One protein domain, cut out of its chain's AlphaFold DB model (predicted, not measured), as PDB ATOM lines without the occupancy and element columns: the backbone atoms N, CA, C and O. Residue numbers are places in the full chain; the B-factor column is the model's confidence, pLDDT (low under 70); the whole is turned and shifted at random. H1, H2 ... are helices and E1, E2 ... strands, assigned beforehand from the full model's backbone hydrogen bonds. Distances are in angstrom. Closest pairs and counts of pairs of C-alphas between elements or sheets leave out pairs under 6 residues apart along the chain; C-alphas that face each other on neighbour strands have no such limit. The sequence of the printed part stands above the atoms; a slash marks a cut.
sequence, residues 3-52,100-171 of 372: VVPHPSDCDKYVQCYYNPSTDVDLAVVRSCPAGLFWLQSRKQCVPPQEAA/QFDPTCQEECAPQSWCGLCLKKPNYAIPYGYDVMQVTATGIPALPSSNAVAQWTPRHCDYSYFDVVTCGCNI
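AT A GLANCE: This is residues 3 to 52 and 100 to 171 of the 372 residues of the protein "Chitin-binding type-2 domain-containing protein" of Elysia chlorotica (UniProt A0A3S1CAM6). There is little regular structure: small antiparallel sheets E1-E2-E3 and E6-E7-E8 meet at E2 and E6, with hairpins E4-E5 near the first and E9-E10 near the second. Residues 100 to 108 and 143 to 149 stick out. The printed part has 122 residues, 48 in named elements, mostly strand: E1 to E5, H1, E6 to E10. It is only just loose, close to compact: radius of gyration of the C-alphas 16.6 A, spans 49 by 38 by 31 A.

HOW THE PARTS SIT: E1, residues 3 to 5, E2, 12 to 19, and E3, 24 to 31, form a meander of antiparallel hairpins, with N 4 to O 14 and N 13 to O 30 both 2.9 A. E4, 37 to 39, and E5, 44 to 46, form a hairpin, N 37 to O 46 2.8 A. H1, 48 to 51, is too short for O i to N i+4 pairs. E6, 120 to 122, E7, 129 to 133, and E8, 152 to 156, form another meander; the closest C-alphas of E2 and E6, Tyr 17 and Lys 121, are 6.7 A apart. E9, 161 to 163, and E10, 168 to 170, form a hairpin.

IN THESE COORDINATES: E1 begins at C-alpha 3 (-41.042, -27.321, 25.475); E10 ends at C-alpha 170 (-40.923, -15.509, 44.695).

THE WHOLE: Residues 53 to 99 are not printed, a 30.3 A gap between C-alphas 52 and 100. The link E7 to E8 is long; pLDDT is under 70 at residues 135 to 150, 159 and 171.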
ATOM      1  N   VAL A   3     -40.625 -26.309  24.509       90.38
ATOM      2  CA  VAL A   3     -41.042 -27.321  25.475       90.38
ATOM      3  C   VAL A   3     -40.862 -28.687  24.843       90.38
ATOM      4  O   VAL A   3     -41.328 -28.899  23.723       90.38
ATOM      5  N   VAL A   4     -40.213 -29.601  25.554       92.56
ATOM      6  CA  VAL A   4     -39.938 -30.968  25.095       92.56
ATOM      7  C   VAL A   4     -40.355 -31.990  26.158       92.56
ATOM      8  O   VAL A   4     -40.464 -31.632  27.334       92.56
ATOM      9  N   PRO A   5     -40.605 -33.258  25.792       93.38
ATOM     10  CA  PRO A   5     -40.948 -34.297  26.760       93.38
ATOM     11  C   PRO A   5     -39.790 -34.565  27.713       93.38
ATOM     12  O   PRO A   5     -38.625 -34.451  27.327       93.38
ATOM     13  N   HIS A   6     -40.096 -34.969  28.944       92.44
ATOM     14  CA  HIS A   6     -39.065 -35.505  29.822       92.44
ATOM     15  C   HIS A   6     -38.602 -36.876  29.293       92.44
ATOM     16  O   HIS A   6     -39.443 -37.683  28.890       92.44
ATOM     17  N   PRO A   7     -37.289 -37.179  29.283       90.06
ATOM     18  CA  PRO A   7     -36.766 -38.383  28.633       90.06
ATOM     19  C   PRO A   7     -37.208 -39.697  29.291       90.06
ATOM     20  O   PRO A   7     -37.142 -40.737  28.645       90.06
ATOM     21  N   SER A   8     -37.638 -39.669  30.556       88.62
ATOM     22  CA  SER A   8     -37.945 -40.881  31.331       88.62
ATOM     23  C   SER A   8     -39.260 -40.852  32.111       88.62
ATOM     24  O   SER A   8     -39.591 -41.855  32.730       88.62
ATOM     25  N   ASP A   9     -39.992 -39.732  32.134       90.19
ATOM     26  CA  ASP A   9     -41.187 -39.585  32.980       90.19
ATOM     27  C   ASP A   9     -42.341 -38.991  32.164       90.19
ATOM     28  O   ASP A   9     -42.262 -37.853  31.704       90.19
ATOM     29  N   CYS A  10     -43.425 -39.747  31.998       94.25
ATOM     30  CA  CYS A  10     -44.570 -39.334  31.182       94.25
ATOM     31  C   CYS A  10     -45.381 -38.183  31.768       94.25
ATOM     32  O   CYS A  10     -46.047 -37.461  31.032       94.25
ATOM     33  N   ASP A  11     -45.347 -38.007  33.083       92.88
ATOM     34  CA  ASP A  11     -46.032 -36.929  33.787       92.88
ATOM     35  C   ASP A  11     -45.135 -35.696  33.968       92.88
ATOM     36  O   ASP A  11     -45.453 -34.815  34.765       92.88
ATOM     37  N   LYS A  12     -44.023 -35.601  33.225       92.62
ATOM     38  CA  LYS A  12     -43.120 -34.449  33.240       92.62
ATOM     39  C   LYS A  12     -42.764 -33.968  31.840       92.62
ATOM     40  O   LYS A  12     -42.813 -34.693  30.848       92.62
ATOM     41  N   TYR A  13     -42.334 -32.717  31.777       92.25
ATOM     42  CA  TYR A  13     -41.820 -32.079  30.575       92.25
ATOM     43  C   TYR A  13     -40.719 -31.081  30.923       92.25
ATOM     44  O   TYR A  13     -40.578 -30.663  32.071       92.25
ATOM     45  N   VAL A  14     -39.922 -30.690  29.936       88.50
ATOM     46  CA  VAL A  14     -38.846 -29.709  30.092       88.50
ATOM     47  C   VAL A  14     -39.225 -28.446  29.339       88.50
ATOM     48  O   VAL A  14     -39.526 -28.493  28.150       88.50
ATOM     49  N   GLN A  15     -39.219 -27.310  30.031       88.06
ATOM     50  CA  GLN A  15     -39.470 -25.998  29.449       88.06
ATOM     51  C   GLN A  15     -38.166 -25.201  29.370       88.06
ATOM     52  O   GLN A  15     -37.498 -25.007  30.387       88.06
ATOM     53  N   CYS A  16     -37.833 -24.727  28.169       85.88
ATOM     54  CA  CYS A  16     -36.571 -24.059  27.864       85.88
ATOM     55  C   CYS A  16     -36.757 -22.552  27.630       85.88
ATOM     56  O   CYS A  16     -37.654 -22.108  26.890       85.88
ATOM     57  N   TYR A  17     -35.861 -21.767  28.227       84.88
ATOM     58  CA  TYR A  17     -35.796 -20.313  28.137       84.88
ATOM     59  C   TYR A  17     -34.429 -19.894  27.597       84.88
ATOM     60  O   TYR A  17     -33.420 -20.016  28.286       84.88
ATOM     61  N   TYR A  18     -34.421 -19.376  26.372       87.75
ATOM     62  CA  TYR A  18     -33.211 -18.885  25.721       87.75
ATOM     63  C   TYR A  18     -32.776 -17.540  26.300       87.75
ATOM     64  O   TYR A  18     -33.569 -16.589  26.296       87.75
ATOM     65  N   ASN A  19     -31.526 -17.460  26.768       83.00
ATOM     66  CA  ASN A  19     -30.887 -16.218  27.184       83.00
ATOM     67  C   ASN A  19     -30.063 -15.621  26.028       83.00
ATOM     68  O   ASN A  19     -28.942 -16.074  25.786       83.00
ATOM     69  N   PRO A  20     -30.559 -14.569  25.350       84.75
ATOM     70  CA  PRO A  20     -29.856 -13.966  24.220       84.75
ATOM     71  C   PRO A  20     -28.567 -13.240  24.627       84.75
ATOM     72  O   PRO A  20     -27.735 -12.960  23.773       84.75
ATOM     73  N   SER A  21     -28.393 -12.901  25.909       79.31
ATOM     74  CA  SER A  21     -27.210 -12.184  26.395       79.31
ATOM     75  C   SER A  21     -26.008 -13.100  26.609       79.31
ATOM     76  O   SER A  21     -24.874 -12.643  26.514       79.31
ATOM     77  N   THR A  22     -26.247 -14.376  26.917       83.00
ATOM     78  CA  THR A  22     -25.184 -15.356  27.194       83.00
ATOM     79  C   THR A  22     -25.121 -16.483  26.172       83.00
ATOM     80  O   THR A  22     -24.197 -17.280  26.248       83.00
ATOM     81  N   ASP A  23     -26.097 -16.570  25.263       88.25
ATOM     82  CA  ASP A  23     -26.273 -17.681  24.319       88.25
ATOM     83  C   ASP A  23     -26.384 -19.050  25.022       88.25
ATOM     84  O   ASP A  23     -25.810 -20.052  24.608       88.25
ATOM     85  N   VAL A  24     -27.106 -19.078  26.150       76.25
ATOM     86  CA  VAL A  24     -27.326 -20.288  26.961       76.25
ATOM     87  C   VAL A  24     -28.820 -20.479  27.197       76.25
ATOM     88  O   VAL A  24     -29.529 -19.532  27.545       76.25
ATOM     89  N   ASP A  25     -29.293 -21.716  27.058       79.12
ATOM     90  CA  ASP A  25     -30.652 -22.107  27.426       79.12
ATOM     91  C   ASP A  25     -30.742 -22.485  28.907       79.12
ATOM     92  O   ASP A  25     -29.986 -23.314  29.415       79.12
ATOM     93  N   LEU A  26     -31.729 -21.917  29.594       76.38
ATOM     94  CA  LEU A  26     -32.155 -22.370  30.911       76.38
ATOM     95  C   LEU A  26     -33.283 -23.391  30.744       76.38
ATOM     96  O   LEU A  26     -34.328 -23.068  30.184       76.38
ATOM     97  N   ALA A  27     -33.095 -24.607  31.250       77.69
ATOM     98  CA  ALA A  27     -34.091 -25.672  31.198       77.69
ATOM     99  C   ALA A  27     -34.696 -25.923  32.585       77.69
ATOM    100  O   ALA A  27     -33.976 -26.039  33.574       77.69
ATOM    101  N   VAL A  28     -36.024 -26.031  32.656       83.25
ATOM    102  CA  VAL A  28     -36.760 -26.322  33.892       83.25
ATOM    103  C   VAL A  28     -37.633 -27.548  33.681       83.25
ATOM    104  O   VAL A  28     -38.480 -27.557  32.786       83.25
ATOM    105  N   VAL A  29     -37.453 -28.567  34.520       84.81
ATOM    106  CA  VAL A  29     -38.349 -29.726  34.560       84.81
ATOM    107  C   VAL A  29     -39.635 -29.324  35.273       84.81
ATOM    108  O   VAL A  29     -39.604 -28.787  36.378       84.81
ATOM    109  N   ARG A  30     -40.771 -29.584  34.635       87.25
ATOM    110  CA  ARG A  30     -42.106 -29.344  35.171       87.25
ATOM    111  C   ARG A  30     -42.888 -30.640  35.213       87.25
ATOM    112  O   ARG A  30     -42.742 -31.484  34.332       87.25
ATOM    113  N   SER A  31     -43.742 -30.757  36.218       90.81
ATOM    114  CA  SER A  31     -44.674 -31.870  36.355       90.81
ATOM    115  C   SER A  31     -46.032 -31.459  35.801       90.81
ATOM    116  O   SER A  31     -46.483 -30.330  36.010       90.81
ATOM    117  N   CYS A  32     -46.690 -32.371  35.097       91.62
ATOM    118  CA  CYS A  32     -48.105 -32.252  34.809       91.62
ATOM    119  C   CYS A  32     -48.916 -32.278  36.116       91.62
ATOM    120  O   CYS A  32     -48.462 -32.845  37.114       91.62
ATOM    121  N   PRO A  33     -50.116 -31.671  36.125       90.62
ATOM    122  CA  PRO A  33     -51.040 -31.826  37.238       90.62
ATOM    123  C   PRO A  33     -51.332 -33.304  37.508       90.62
ATOM    124  O   PRO A  33     -51.258 -34.141  36.602       90.62
ATOM    125  N   ALA A  34     -51.687 -33.604  38.756       89.69
ATOM    126  CA  ALA A  34     -51.957 -34.965  39.198       89.69
ATOM    127  C   ALA A  34     -52.975 -35.652  38.271       89.69
ATOM    128  O   ALA A  34     -54.068 -35.131  38.029       89.69
ATOM    129  N   GLY A  35     -52.595 -36.815  37.737       91.00
ATOM    130  CA  GLY A  35     -53.442 -37.619  36.855       91.00
ATOM    131  C   GLY A  35     -53.307 -37.353  35.355       91.00
ATOM    132  O   GLY A  35     -54.057 -37.950  34.585       91.00
ATOM    133  N   LEU A  36     -52.345 -36.534  34.918       94.38
ATOM    134  CA  LEU A  36     -52.129 -36.222  33.501       94.38
ATOM    135  C   LEU A  36     -50.703 -36.547  33.031       94.38
ATOM    136  O   LEU A  36     -49.744 -36.444  33.792       94.38
ATOM    137  N   PHE A  37     -50.572 -36.884  31.748       95.56
ATOM    138  CA  PHE A  37     -49.314 -37.097  31.029       95.56
ATOM    139  C   PHE A  37     -49.066 -35.993  30.005       95.56
ATOM    140  O   PHE A  37     -49.996 -35.398  29.462       95.56
ATOM    141  N   TRP A  38     -47.800 -35.726  29.710       95.69
ATOM    142  CA  TRP A  38     -47.397 -34.745  28.716       95.69
ATOM    143  C   TRP A  38     -47.575 -35.277  27.287       95.69
ATOM    144  O   TRP A  38     -47.013 -36.307  26.919       95.69
ATOM    145  N   LEU A  39     -48.299 -34.530  26.447       95.19
ATOM    146  CA  LEU A  39     -48.449 -34.796  25.016       95.19
ATOM    147  C   LEU A  39     -47.739 -33.719  24.187       95.19
ATOM    148  O   LEU A  39     -48.231 -32.598  24.015       95.19
ATOM    149  N   GLN A  40     -46.600 -34.093  23.600       93.19
ATOM    150  CA  GLN A  40     -45.724 -33.171  22.871       93.19
ATOM    151  C   GLN A  40     -46.383 -32.503  21.664       93.19
ATOM    152  O   GLN A  40     -46.159 -31.320  21.418       93.19
ATOM    153  N   SER A  41     -47.195 -33.245  20.907       92.06
ATOM    154  CA  SER A  41     -47.812 -32.750  19.669       92.06
ATOM    155  C   SER A  41     -48.776 -31.589  19.916       92.06
ATOM    156  O   SER A  41     -48.905 -30.710  19.066       92.06
ATOM    157  N   ARG A  42     -49.421 -31.560  21.090       91.00
ATOM    158  CA  ARG A  42     -50.321 -30.478  21.511       91.00
ATOM    159  C   ARG A  42     -49.657 -29.489  22.475       91.00
ATOM    160  O   ARG A  42     -50.191 -28.401  22.667       91.00
ATOM    161  N   LYS A  43     -48.501 -29.837  23.055       91.50
ATOM    162  CA  LYS A  43     -47.852 -29.122  24.169       91.50
ATOM    163  C   LYS A  43     -48.794 -28.963  25.373       91.50
ATOM    164  O   LYS A  43     -48.919 -27.869  25.924       91.50
ATOM    165  N   GLN A  44     -49.489 -30.046  25.735       93.75
ATOM    166  CA  GLN A  44     -50.496 -30.063  26.803       93.75
ATOM    167  C   GLN A  44     -50.365 -31.294  27.696       93.75
ATOM    168  O   GLN A  44     -49.964 -32.357  27.226       93.75
ATOM    169  N   CYS A  45     -50.764 -31.158  28.961       93.81
ATOM    170  CA  CYS A  45     -50.996 -32.306  29.831       93.81
ATOM    171  C   CYS A  45     -52.402 -32.859  29.568       93.81
ATOM    172  O   CYS A  45     -53.386 -32.127  29.674       93.81
ATOM    173  N   VAL A  46     -52.492 -34.136  29.209       94.56
ATOM    174  CA  VAL A  46     -53.722 -34.839  28.817       94.56
ATOM    175  C   VAL A  46     -53.842 -36.163  29.581       94.56
ATOM    176  O   VAL A  46     -52.852 -36.620  30.156       94.56
ATOM    177  N   PRO A  47     -55.018 -36.812  29.613       94.12
ATOM    178  CA  PRO A  47     -55.143 -38.139  30.207       94.12
ATOM    179  C   PRO A  47     -54.188 -39.162  29.557       94.12
ATOM    180  O   PRO A  47     -53.922 -39.065  28.352       94.12
ATOM    181  N   PRO A  48     -53.694 -40.172  30.300       94.50
ATOM    182  CA  PRO A  48     -52.750 -41.173  29.781       94.50
ATOM    183  C   PRO A  48     -53.194 -41.865  28.482       94.50
ATOM    184  O   PRO A  48     -52.364 -42.145  27.618       94.50
ATOM    185  N   GLN A  49     -54.507 -42.065  28.308       92.50
ATOM    186  CA  GLN A  49     -55.130 -42.650  27.113       92.50
ATOM    187  C   GLN A  49     -54.795 -41.866  25.834       92.50
ATOM    188  O   GLN A  49     -54.695 -42.449  24.757       92.50
ATOM    189  N   GLU A  50     -54.657 -40.543  25.945       94.69
ATOM    190  CA  GLU A  50     -54.401 -39.646  24.818       94.69
ATOM    191  C   GLU A  50     -52.909 -39.399  24.586       94.69
ATOM    192  O   GLU A  50     -52.500 -39.155  23.451       94.69
ATOM    193  N   ALA A  51     -52.092 -39.435  25.646       92.62
ATOM    194  CA  ALA A  51     -50.669 -39.113  25.559       92.62
ATOM    195  C   ALA A  51     -49.850 -40.187  24.820       92.62
ATOM    196  O   ALA A  51     -48.833 -39.848  24.216       92.62
ATOM    197  N   ALA A  52     -50.285 -41.456  24.872       84.06
ATOM    198  CA  ALA A  52     -49.594 -42.611  24.282       84.06
ATOM    199  C   ALA A  52     -48.076 -42.613  24.569       84.06
ATOM    200  O   ALA A  52     -47.243 -42.774  23.675       84.06
ATOM    201  N   GLN A 100     -50.643 -46.566  52.835       98.25
ATOM    202  CA  GLN A 100     -50.318 -46.691  54.256       98.25
ATOM    203  C   GLN A 100     -50.761 -45.450  55.023       98.25
ATOM    204  O   GLN A 100     -50.697 -44.344  54.491       98.25
ATOM    205  N   PHE A 101     -51.207 -45.631  56.266       97.44
ATOM    206  CA  PHE A 101     -51.603 -44.515  57.122       97.44
ATOM    207  C   PHE A 101     -50.408 -43.585  57.365       97.44
ATOM    208  O   PHE A 101     -49.342 -44.029  57.791       97.44
ATOM    209  N   ASP A 102     -50.602 -42.302  57.089       97.06
ATOM    210  CA  ASP A 102     -49.594 -41.257  57.165       97.06
ATOM    211  C   ASP A 102     -50.280 -39.937  57.561       97.06
ATOM    212  O   ASP A 102     -50.851 -39.250  56.708       97.06
ATOM    213  N   PRO A 103     -50.251 -39.554  58.848       95.31
ATOM    214  CA  PRO A 103     -50.947 -38.359  59.328       95.31
ATOM    215  C   PRO A 103     -50.326 -37.052  58.813       95.31
ATOM    216  O   PRO A 103     -50.930 -35.990  58.958       95.31
ATOM    217  N   THR A 104     -49.129 -37.112  58.218       96.38
ATOM    218  CA  THR A 104     -48.491 -35.956  57.572       96.38
ATOM    219  C   THR A 104     -49.023 -35.725  56.158       96.38
ATOM    220  O   THR A 104     -48.886 -34.632  55.613       96.38
ATOM    221  N   CYS A 105     -49.696 -36.725  55.584       94.81
ATOM    222  CA  CYS A 105     -50.295 -36.655  54.263       94.81
ATOM    223  C   CYS A 105     -51.661 -35.951  54.314       94.81
ATOM    224  O   CYS A 105     -52.715 -36.585  54.395       94.81
ATOM    225  N   GLN A 106     -51.623 -34.617  54.309       92.06
ATOM    226  CA  GLN A 106     -52.808 -33.749  54.375       92.06
ATOM    227  C   GLN A 106     -53.249 -33.206  53.009       92.06
ATOM    228  O   GLN A 106     -54.305 -32.585  52.906       92.06
ATOM    229  N   GLU A 107     -52.446 -33.419  51.967       86.94
ATOM    230  CA  GLU A 107     -52.720 -32.926  50.619       86.94
ATOM    231  C   GLU A 107     -53.951 -33.612  50.017       86.94
ATOM    232  O   GLU A 107     -54.109 -34.835  50.089       86.94
ATOM    233  N   GLU A 108     -54.821 -32.826  49.386       88.38
ATOM    234  CA  GLU A 108     -55.991 -33.355  48.695       88.38
ATOM    235  C   GLU A 108     -55.559 -34.084  47.418       88.38
ATOM    236  O   GLU A 108     -55.036 -33.489  46.474       88.38
ATOM    237  N   CYS A 109     -55.791 -35.397  47.379       92.06
ATOM    238  CA  CYS A 109     -55.569 -36.188  46.180       92.06
ATOM    239  C   CYS A 109     -56.802 -36.110  45.279       92.06
ATOM    240  O   CYS A 109     -57.809 -36.780  45.516       92.06
ATOM    241  N   ALA A 110     -56.710 -35.303  44.228       88.06
ATOM    242  CA  ALA A 110     -57.724 -35.208  43.190       88.06
ATOM    243  C   ALA A 110     -57.064 -35.014  41.816       88.06
ATOM    244  O   ALA A 110     -55.999 -34.395  41.739       88.06
ATOM    245  N   PRO A 111     -57.680 -35.507  40.724       79.81
ATOM    246  CA  PRO A 111     -57.271 -35.132  39.378       79.81
ATOM    247  C   PRO A 111     -57.367 -33.615  39.229       79.81
ATOM    248  O   PRO A 111     -58.428 -33.030  39.455       79.81
ATOM    249  N   GLN A 112     -56.265 -32.973  38.860       80.75
ATOM    250  CA  GLN A 112     -56.225 -31.521  38.724       80.75
ATOM    251  C   GLN A 112     -56.409 -31.110  37.262       80.75
ATOM    252  O   GLN A 112     -55.864 -31.724  36.344       80.75
ATOM    253  N   SER A 113     -57.167 -30.036  37.037       79.56
ATOM    254  CA  SER A 113     -57.286 -29.435  35.710       79.56
ATOM    255  C   SER A 113     -55.964 -28.793  35.295       79.56
ATOM    256  O   SER A 113     -55.325 -28.102  36.088       79.56
ATOM    257  N   TRP A 114     -55.571 -28.965  34.036       76.56
ATOM    258  CA  TRP A 114     -54.363 -28.337  33.514       76.56
ATOM    259  C   TRP A 114     -54.557 -26.837  33.271       76.56
ATOM    260  O   TRP A 114     -55.334 -26.429  32.412       76.56
ATOM    261  N   CYS A 115     -53.801 -26.018  34.006       71.00
ATOM    262  CA  CYS A 115     -53.833 -24.552  33.923       71.00
ATOM    263  C   CYS A 115     -52.894 -23.969  32.846       71.00
ATOM    264  O   CYS A 115     -52.616 -22.771  32.853       71.00
ATOM    265  N   GLY A 116     -52.397 -24.799  31.922       81.38
ATOM    266  CA  GLY A 116     -51.502 -24.376  30.846       81.38
ATOM    267  C   GLY A 116     -50.010 -24.435  31.197       81.38
ATOM    268  O   GLY A 116     -49.595 -24.939  32.239       81.38
ATOM    269  N   LEU A 117     -49.184 -23.939  30.273       83.94
ATOM    270  CA  LEU A 117     -47.739 -23.777  30.465       83.94
ATOM    271  C   LEU A 117     -47.427 -22.594  31.387       83.94
ATOM    272  O   LEU A 117     -48.236 -21.682  31.542       83.94
ATOM    273  N   CYS A 118     -46.199 -22.536  31.909       83.81
ATOM    274  CA  CYS A 118     -45.694 -21.292  32.476       83.81
ATOM    275  C   CYS A 118     -45.587 -20.237  31.367       83.81
ATOM    276  O   CYS A 118     -44.693 -20.309  30.524       83.81
ATOM    277  N   LEU A 119     -46.495 -19.262  31.364       89.56
ATOM    278  CA  LEU A 119     -46.543 -18.180  30.370       89.56
ATOM    279  C   LEU A 119     -45.664 -16.984  30.751       89.56
ATOM    280  O   LEU A 119     -45.900 -15.860  30.308       89.56
ATOM    281  N   LYS A 120     -44.667 -17.225  31.601       90.94
ATOM    282  CA  LYS A 120     -43.712 -16.233  32.078       90.94
ATOM    283  C   LYS A 120     -42.304 -16.710  31.758       90.94
ATOM    284  O   LYS A 120     -42.025 -17.901  31.859       90.94
ATOM    285  N   LYS A 121     -41.413 -15.797  31.393       89.56
ATOM    286  CA  LYS A 121     -39.983 -16.086  31.213       89.56
ATOM    287  C   LYS A 121     -39.137 -15.010  31.890       89.56
ATOM    288  O   LYS A 121     -39.618 -13.883  31.995       89.56
ATOM    289  N   PRO A 122     -37.892 -15.302  32.295       85.88
ATOM    290  CA  PRO A 122     -36.996 -14.269  32.802       85.88
ATOM    291  C   PRO A 122     -36.810 -13.158  31.763       85.88
ATOM    292  O   PRO A 122     -36.680 -13.438  30.566       85.88
ATOM    293  N   ASN A 123     -36.803 -11.904  32.210       90.69
ATOM    294  CA  ASN A 123     -36.429 -10.781  31.366       90.69
ATOM    295  C   ASN A 123     -34.956 -10.461  31.635       90.69
ATOM    296  O   ASN A 123     -34.619  -9.852  32.641       90.69
ATOM    297  N   TYR A 124     -34.069 -10.873  30.731       83.12
ATOM    298  CA  TYR A 124     -32.623 -10.695  30.913       83.12
ATOM    299  C   TYR A 124     -32.155  -9.235  30.795       83.12
ATOM    300  O   TYR A 124     -31.033  -8.926  31.185       83.12
ATOM    301  N   ALA A 125     -32.997  -8.334  30.278       85.38
ATOM    302  CA  ALA A 125     -32.696  -6.907  30.181       85.38
ATOM    303  C   ALA A 125     -33.107  -6.120  31.440       85.38
ATOM    304  O   ALA A 125     -32.601  -5.022  31.662       85.38
ATOM    305  N   ILE A 126     -34.017  -6.660  32.256       78.44
ATOM    306  CA  ILE A 126     -34.523  -6.027  33.477       78.44
ATOM    307  C   ILE A 126     -34.138  -6.916  34.665       78.44
ATOM    308  O   ILE A 126     -34.719  -7.992  34.816       78.44
ATOM    309  N   PRO A 127     -33.203  -6.494  35.537       70.50
ATOM    310  CA  PRO A 127     -32.883  -7.233  36.756       70.50
ATOM    311  C   PRO A 127     -34.157  -7.553  37.545       70.50
ATOM    312  O   PRO A 127     -34.980  -6.669  37.762       70.50
ATOM    313  N   TYR A 128     -34.336  -8.820  37.933       72.19
ATOM    314  CA  TYR A 128     -35.517  -9.316  38.666       72.19
ATOM    315  C   TYR A 128     -36.861  -9.209  37.913       72.19
ATOM    316  O   TYR A 128     -37.914  -9.541  38.462       72.19
ATOM    317  N   GLY A 129     -36.838  -8.791  36.646       83.88
ATOM    318  CA  GLY A 129     -38.000  -8.718  35.773       83.88
ATOM    319  C   GLY A 129     -38.311 -10.036  35.067       83.88
ATOM    320  O   GLY A 129     -37.497 -10.957  34.969       83.88
ATOM    321  N   TYR A 130     -39.517 -10.112  34.521       93.00
ATOM    322  CA  TYR A 130     -39.989 -11.230  33.713       93.00
ATOM    323  C   TYR A 130     -40.892 -10.735  32.596       93.00
ATOM    324  O   TYR A 130     -41.558  -9.716  32.729       93.00
ATOM    325  N   ASP A 131     -40.945 -11.465  31.493       92.44
ATOM    326  CA  ASP A 131     -41.924 -11.206  30.449       92.44
ATOM    327  C   ASP A 131     -43.122 -12.132  30.623       92.44
ATOM    328  O   ASP A 131     -42.959 -13.333  30.843       92.44
ATOM    329  N   VAL A 132     -44.326 -11.587  30.463       91.56
ATOM    330  CA  VAL A 132     -45.577 -12.352  30.420       91.56
ATOM    331  C   VAL A 132     -46.072 -12.419  28.988       91.56
ATOM    332  O   VAL A 132     -46.177 -11.390  28.317       91.56
ATOM    333  N   MET A 133     -46.408 -13.619  28.526       86.88
ATOM    334  CA  MET A 133     -47.076 -13.793  27.244       86.88
ATOM    335  C   MET A 133     -48.537 -13.366  27.381       86.88
ATOM    336  O   MET A 133     -49.265 -13.901  28.218       86.88
ATOM    337  N   GLN A 134     -48.980 -12.410  26.566       79.62
ATOM    338  CA  GLN A 134     -50.395 -12.051  26.531       79.62
ATOM    339  C   GLN A 134     -51.199 -13.185  25.879       79.62
ATOM    340  O   GLN A 134     -50.957 -13.548  24.727       79.62
ATOM    341  N   VAL A 135     -52.148 -13.753  26.623       69.69
ATOM    342  CA  VAL A 135     -53.166 -14.667  26.085       69.69
ATOM    343  C   VAL A 135     -54.384 -13.865  25.649       69.69
ATOM    344  O   VAL A 135     -54.726 -12.855  26.265       69.69
ATOM    345  N   THR A 136     -55.036 -14.290  24.568       63.56
ATOM    346  CA  THR A 136     -56.296 -13.678  24.131       63.56
ATOM    347  C   THR A 136     -57.403 -13.975  25.150       63.56
ATOM    348  O   THR A 136     -57.253 -14.842  26.012       63.56
ATOM    349  N   ALA A 137     -58.535 -13.267  25.067       55.56
ATOM    350  CA  ALA A 137     -59.650 -13.373  26.020       55.56
ATOM    351  C   ALA A 137     -60.208 -14.801  26.219       55.56
ATOM    352  O   ALA A 137     -60.918 -15.050  27.188       55.56
ATOM    353  N   THR A 138     -59.885 -15.746  25.332       60.50
ATOM    354  CA  THR A 138     -60.257 -17.160  25.457       60.50
ATOM    355  C   THR A 138     -59.312 -17.972  26.352       60.50
ATOM    356  O   THR A 138     -59.533 -19.165  26.525       60.50
ATOM    357  N   GLY A 139     -58.254 -17.368  26.907       56.09
ATOM    358  CA  GLY A 139     -57.254 -18.056  27.735       56.09
ATOM    359  C   GLY A 139     -56.336 -18.995  26.947       56.09
ATOM    360  O   GLY A 139     -55.497 -19.678  27.530       56.09
ATOM    361  N   ILE A 140     -56.471 -19.024  25.620       57.19
ATOM    362  CA  ILE A 140     -55.660 -19.851  24.731       57.19
ATOM    363  C   ILE A 140     -54.499 -18.982  24.220       57.19
ATOM    364  O   ILE A 140     -54.746 -17.910  23.658       57.19
ATOM    365  N   PRO A 141     -53.231 -19.405  24.387       54.97
ATOM    366  CA  PRO A 141     -52.103 -18.795  23.690       54.97
ATOM    367  C   PRO A 141     -52.418 -18.702  22.199       54.97
ATOM    368  O   PRO A 141     -52.808 -19.708  21.609       54.97
ATOM    369  N   ALA A 142     -52.286 -17.519  21.594       53.50
ATOM    370  CA  ALA A 142     -52.578 -17.345  20.176       53.50
ATOM    371  C   ALA A 142     -51.795 -18.391  19.361       53.50
ATOM    372  O   ALA A 142     -50.564 -18.368  19.318       53.50
ATOM    373  N   LEU A 143     -52.512 -19.354  18.774       51.31
ATOM    374  CA  LEU A 143     -51.911 -20.338  17.884       51.31
ATOM    375  C   LEU A 143     -51.307 -19.589  16.682       51.31
ATOM    376  O   LEU A 143     -51.916 -18.630  16.193       51.31
ATOM    377  N   PRO A 144     -50.157 -20.045  16.158       48.19
ATOM    378  CA  PRO A 144     -49.449 -19.387  15.057       48.19
ATOM    379  C   PRO A 144     -50.220 -19.382  13.722       48.19
ATOM    380  O   PRO A 144     -49.704 -18.907  12.719       48.19
ATOM    381  N   SER A 145     -51.455 -19.894  13.679       53.84
ATOM    382  CA  SER A 145     -52.326 -19.866  12.498       53.84
ATOM    383  C   SER A 145     -53.013 -18.515  12.266       53.84
ATOM    384  O   SER A 145     -53.678 -18.337  11.250       53.84
ATOM    385  N   SER A 146     -52.869 -17.562  13.188       52.22
ATOM    386  CA  SER A 146     -53.195 -16.155  12.952       52.22
ATOM    387  C   SER A 146     -51.894 -15.364  13.012       52.22
ATOM    388  O   SER A 146     -51.072 -15.628  13.880       52.22
ATOM    389  N   ASN A 147     -51.690 -14.386  12.128       56.94
ATOM    390  CA  ASN A 147     -50.499 -13.519  12.098       56.94
ATOM    391  C   ASN A 147     -50.300 -12.659  13.377       56.94
ATOM    392  O   ASN A 147     -49.574 -11.667  13.357       56.94
ATOM    393  N   ALA A 148     -50.960 -12.994  14.488       57.78
ATOM    394  CA  ALA A 148     -50.751 -12.404  15.793       57.78
ATOM    395  C   ALA A 148     -49.408 -12.889  16.353       57.78
ATOM    396  O   ALA A 148     -49.276 -14.000  16.866       57.78
ATOM    397  N   VAL A 149     -48.393 -12.037  16.243       59.00
ATOM    398  CA  VAL A 149     -47.113 -12.226  16.927       59.00
ATOM    399  C   VAL A 149     -47.397 -12.313  18.426       59.00
ATOM    400  O   VAL A 149     -47.995 -11.395  18.987       59.00
ATOM    401  N   ALA A 150     -46.985 -13.404  19.076       67.62
ATOM    402  CA  ALA A 150     -47.080 -13.530  20.526       67.62
ATOM    403  C   ALA A 150     -46.356 -12.343  21.183       67.62
ATOM    404  O   ALA A 150     -45.130 -12.230  21.105       67.62
ATOM    405  N   GLN A 151     -47.120 -11.435  21.795       82.88
ATOM    406  CA  GLN A 151     -46.569 -10.253  22.443       82.88
ATOM    407  C   GLN A 151     -46.156 -10.593  23.874       82.88
ATOM    408  O   GLN A 151     -46.973 -10.971  24.718       82.88
ATOM    409  N   TRP A 152     -44.861 -10.445  24.131       88.00
ATOM    410  CA  TRP A 152     -44.265 -10.535  25.456       88.00
ATOM    411  C   TRP A 152     -44.270  -9.148  26.081       88.00
ATOM    412  O   TRP A 152     -43.734  -8.205  25.505       88.00
ATOM    413  N   THR A 153     -44.916  -9.013  27.235       90.50
ATOM    414  CA  THR A 153     -44.957  -7.746  27.970       90.50
ATOM    415  C   THR A 153     -44.022  -7.827  29.170       90.50
ATOM    416  O   THR A 153     -44.228  -8.718  30.002       90.50
ATOM    417  N   PRO A 154     -43.050  -6.911  29.300       92.12
ATOM    418  CA  PRO A 154     -42.189  -6.869  30.469       92.12
ATOM    419  C   PRO A 154     -43.005  -6.530  31.716       92.12
ATOM    420  O   PRO A 154     -43.879  -5.660  31.713       92.12
ATOM    421  N   ARG A 155     -42.705  -7.240  32.794       89.81
ATOM    422  CA  ARG A 155     -43.229  -7.056  34.141       89.81
ATOM    423  C   ARG A 155     -42.065  -7.084  35.120       89.81
ATOM    424  O   ARG A 155     -41.007  -7.650  34.850       89.81
ATOM    425  N   HIS A 156     -42.283  -6.471  36.268       85.19
ATOM    426  CA  HIS A 156     -41.344  -6.493  37.374       85.19
ATOM    427  C   HIS A 156     -41.929  -7.350  38.498       85.19
ATOM    428  O   HIS A 156     -43.150  -7.398  38.667       85.19
ATOM    429  N   CYS A 157     -41.076  -8.057  39.235       79.31
ATOM    430  CA  CYS A 157     -41.472  -8.616  40.520       79.31
ATOM    431  C   CYS A 157     -41.272  -7.542  41.584       79.31
ATOM    432  O   CYS A 157     -40.144  -7.178  41.906       79.31
ATOM    433  N   ASP A 158     -42.361  -6.977  42.098       75.56
ATOM    434  CA  ASP A 158     -42.269  -5.950  43.133       75.56
ATOM    435  C   ASP A 158     -41.665  -6.567  44.400       75.56
ATOM    436  O   ASP A 158     -42.298  -7.375  45.079       75.56
ATOM    437  N   TYR A 159     -40.416  -6.193  44.695       62.78
ATOM    438  CA  TYR A 159     -39.682  -6.594  45.905       62.78
ATOM    439  C   TYR A 159     -39.384  -8.097  46.012       62.78
ATOM    440  O   TYR A 159     -39.228  -8.643  47.104       62.78
ATOM    441  N   SER A 160     -39.303  -8.766  44.866       72.06
ATOM    442  CA  SER A 160     -39.055 -10.199  44.736       72.06
ATOM    443  C   SER A 160     -38.274 -10.448  43.435       72.06
ATOM    444  O   SER A 160     -38.052  -9.520  42.659       72.06
ATOM    445  N   TYR A 161     -37.838 -11.681  43.178       72.94
ATOM    446  CA  TYR A 161     -37.314 -12.064  41.868       72.94
ATOM    447  C   TYR A 161     -38.267 -13.033  41.182       72.94
ATOM    448  O   TYR A 161     -39.036 -13.759  41.821       72.94
ATOM    449  N   PHE A 162     -38.220 -13.036  39.855       81.88
ATOM    450  CA  PHE A 162     -38.908 -14.055  39.091       81.88
ATOM    451  C   PHE A 162     -38.177 -15.387  39.238       81.88
ATOM    452  O   PHE A 162     -37.053 -15.548  38.761       81.88
ATOM    453  N   ASP A 163     -38.835 -16.347  39.877       80.69
ATOM    454  CA  ASP A 163     -38.379 -17.722  39.947       80.69
ATOM    455  C   ASP A 163     -38.998 -18.509  38.792       80.69
ATOM    456  O   ASP A 163     -40.209 -18.748  38.700       80.69
ATOM    457  N   VAL A 164     -38.123 -18.919  37.881       80.00
ATOM    458  CA  VAL A 164     -38.505 -19.693  36.710       80.00
ATOM    459  C   VAL A 164     -39.063 -21.070  37.091       80.00
ATOM    460  O   VAL A 164     -39.891 -21.606  36.354       80.00
ATOM    461  N   VAL A 165     -38.667 -21.639  38.234       77.81
ATOM    462  CA  VAL A 165     -39.115 -22.956  38.703       77.81
ATOM    463  C   VAL A 165     -40.579 -22.877  39.113       77.81
ATOM    464  O   VAL A 165     -41.412 -23.586  38.543       77.81
ATOM    465  N   THR A 166     -40.933 -21.945  39.999       79.88
ATOM    466  CA  THR A 166     -42.328 -21.752  40.435       79.88
ATOM    467  C   THR A 166     -43.189 -21.003  39.422       79.88
ATOM    468  O   THR A 166     -44.407 -20.954  39.576       79.88
ATOM    469  N   CYS A 167     -42.592 -20.436  38.365       84.88
ATOM    470  CA  CYS A 167     -43.286 -19.549  37.426       84.88
ATOM    471  C   CYS A 167     -43.926 -18.334  38.136       84.88
ATOM    472  O   CYS A 167     -45.006 -17.839  37.778       84.88
ATOM    473  N   GLY A 168     -43.266 -17.852  39.182       86.62
ATOM    474  CA  GLY A 168     -43.811 -16.890  40.124       86.62
ATOM    475  C   GLY A 168     -42.825 -15.783  40.447       86.62
ATOM    476  O   GLY A 168     -41.625 -15.908  40.230       86.62
ATOM    477  N   CYS A 169     -43.358 -14.686  40.971       81.50
ATOM    478  CA  CYS A 169     -42.544 -13.760  41.739       81.50
ATOM    479  C   CYS A 169     -42.402 -14.374  43.125       81.50
ATOM    480  O   CYS A 169     -43.367 -14.390  43.889       81.50
ATOM    481  N   ASN A 170     -41.232 -14.945  43.396       72.31
ATOM    482  CA  ASN A 170     -40.923 -15.509  44.695       72.31
ATOM    483  C   ASN A 170     -40.140 -14.486  45.505       72.31
ATOM    484  O   ASN A 170     -39.261 -13.782  44.999       72.31
ATOM    485  N   ILE A 171     -40.489 -14.407  46.779       62.25
ATOM    486  CA  ILE A 171     -39.669 -13.769  47.794       62.25
ATOM    487  C   ILE A 171     -38.736 -14.886  48.255       62.25
ATOM    488  O   ILE A 171     -39.217 -15.920  48.707       62.25
TER     489      ILE A 171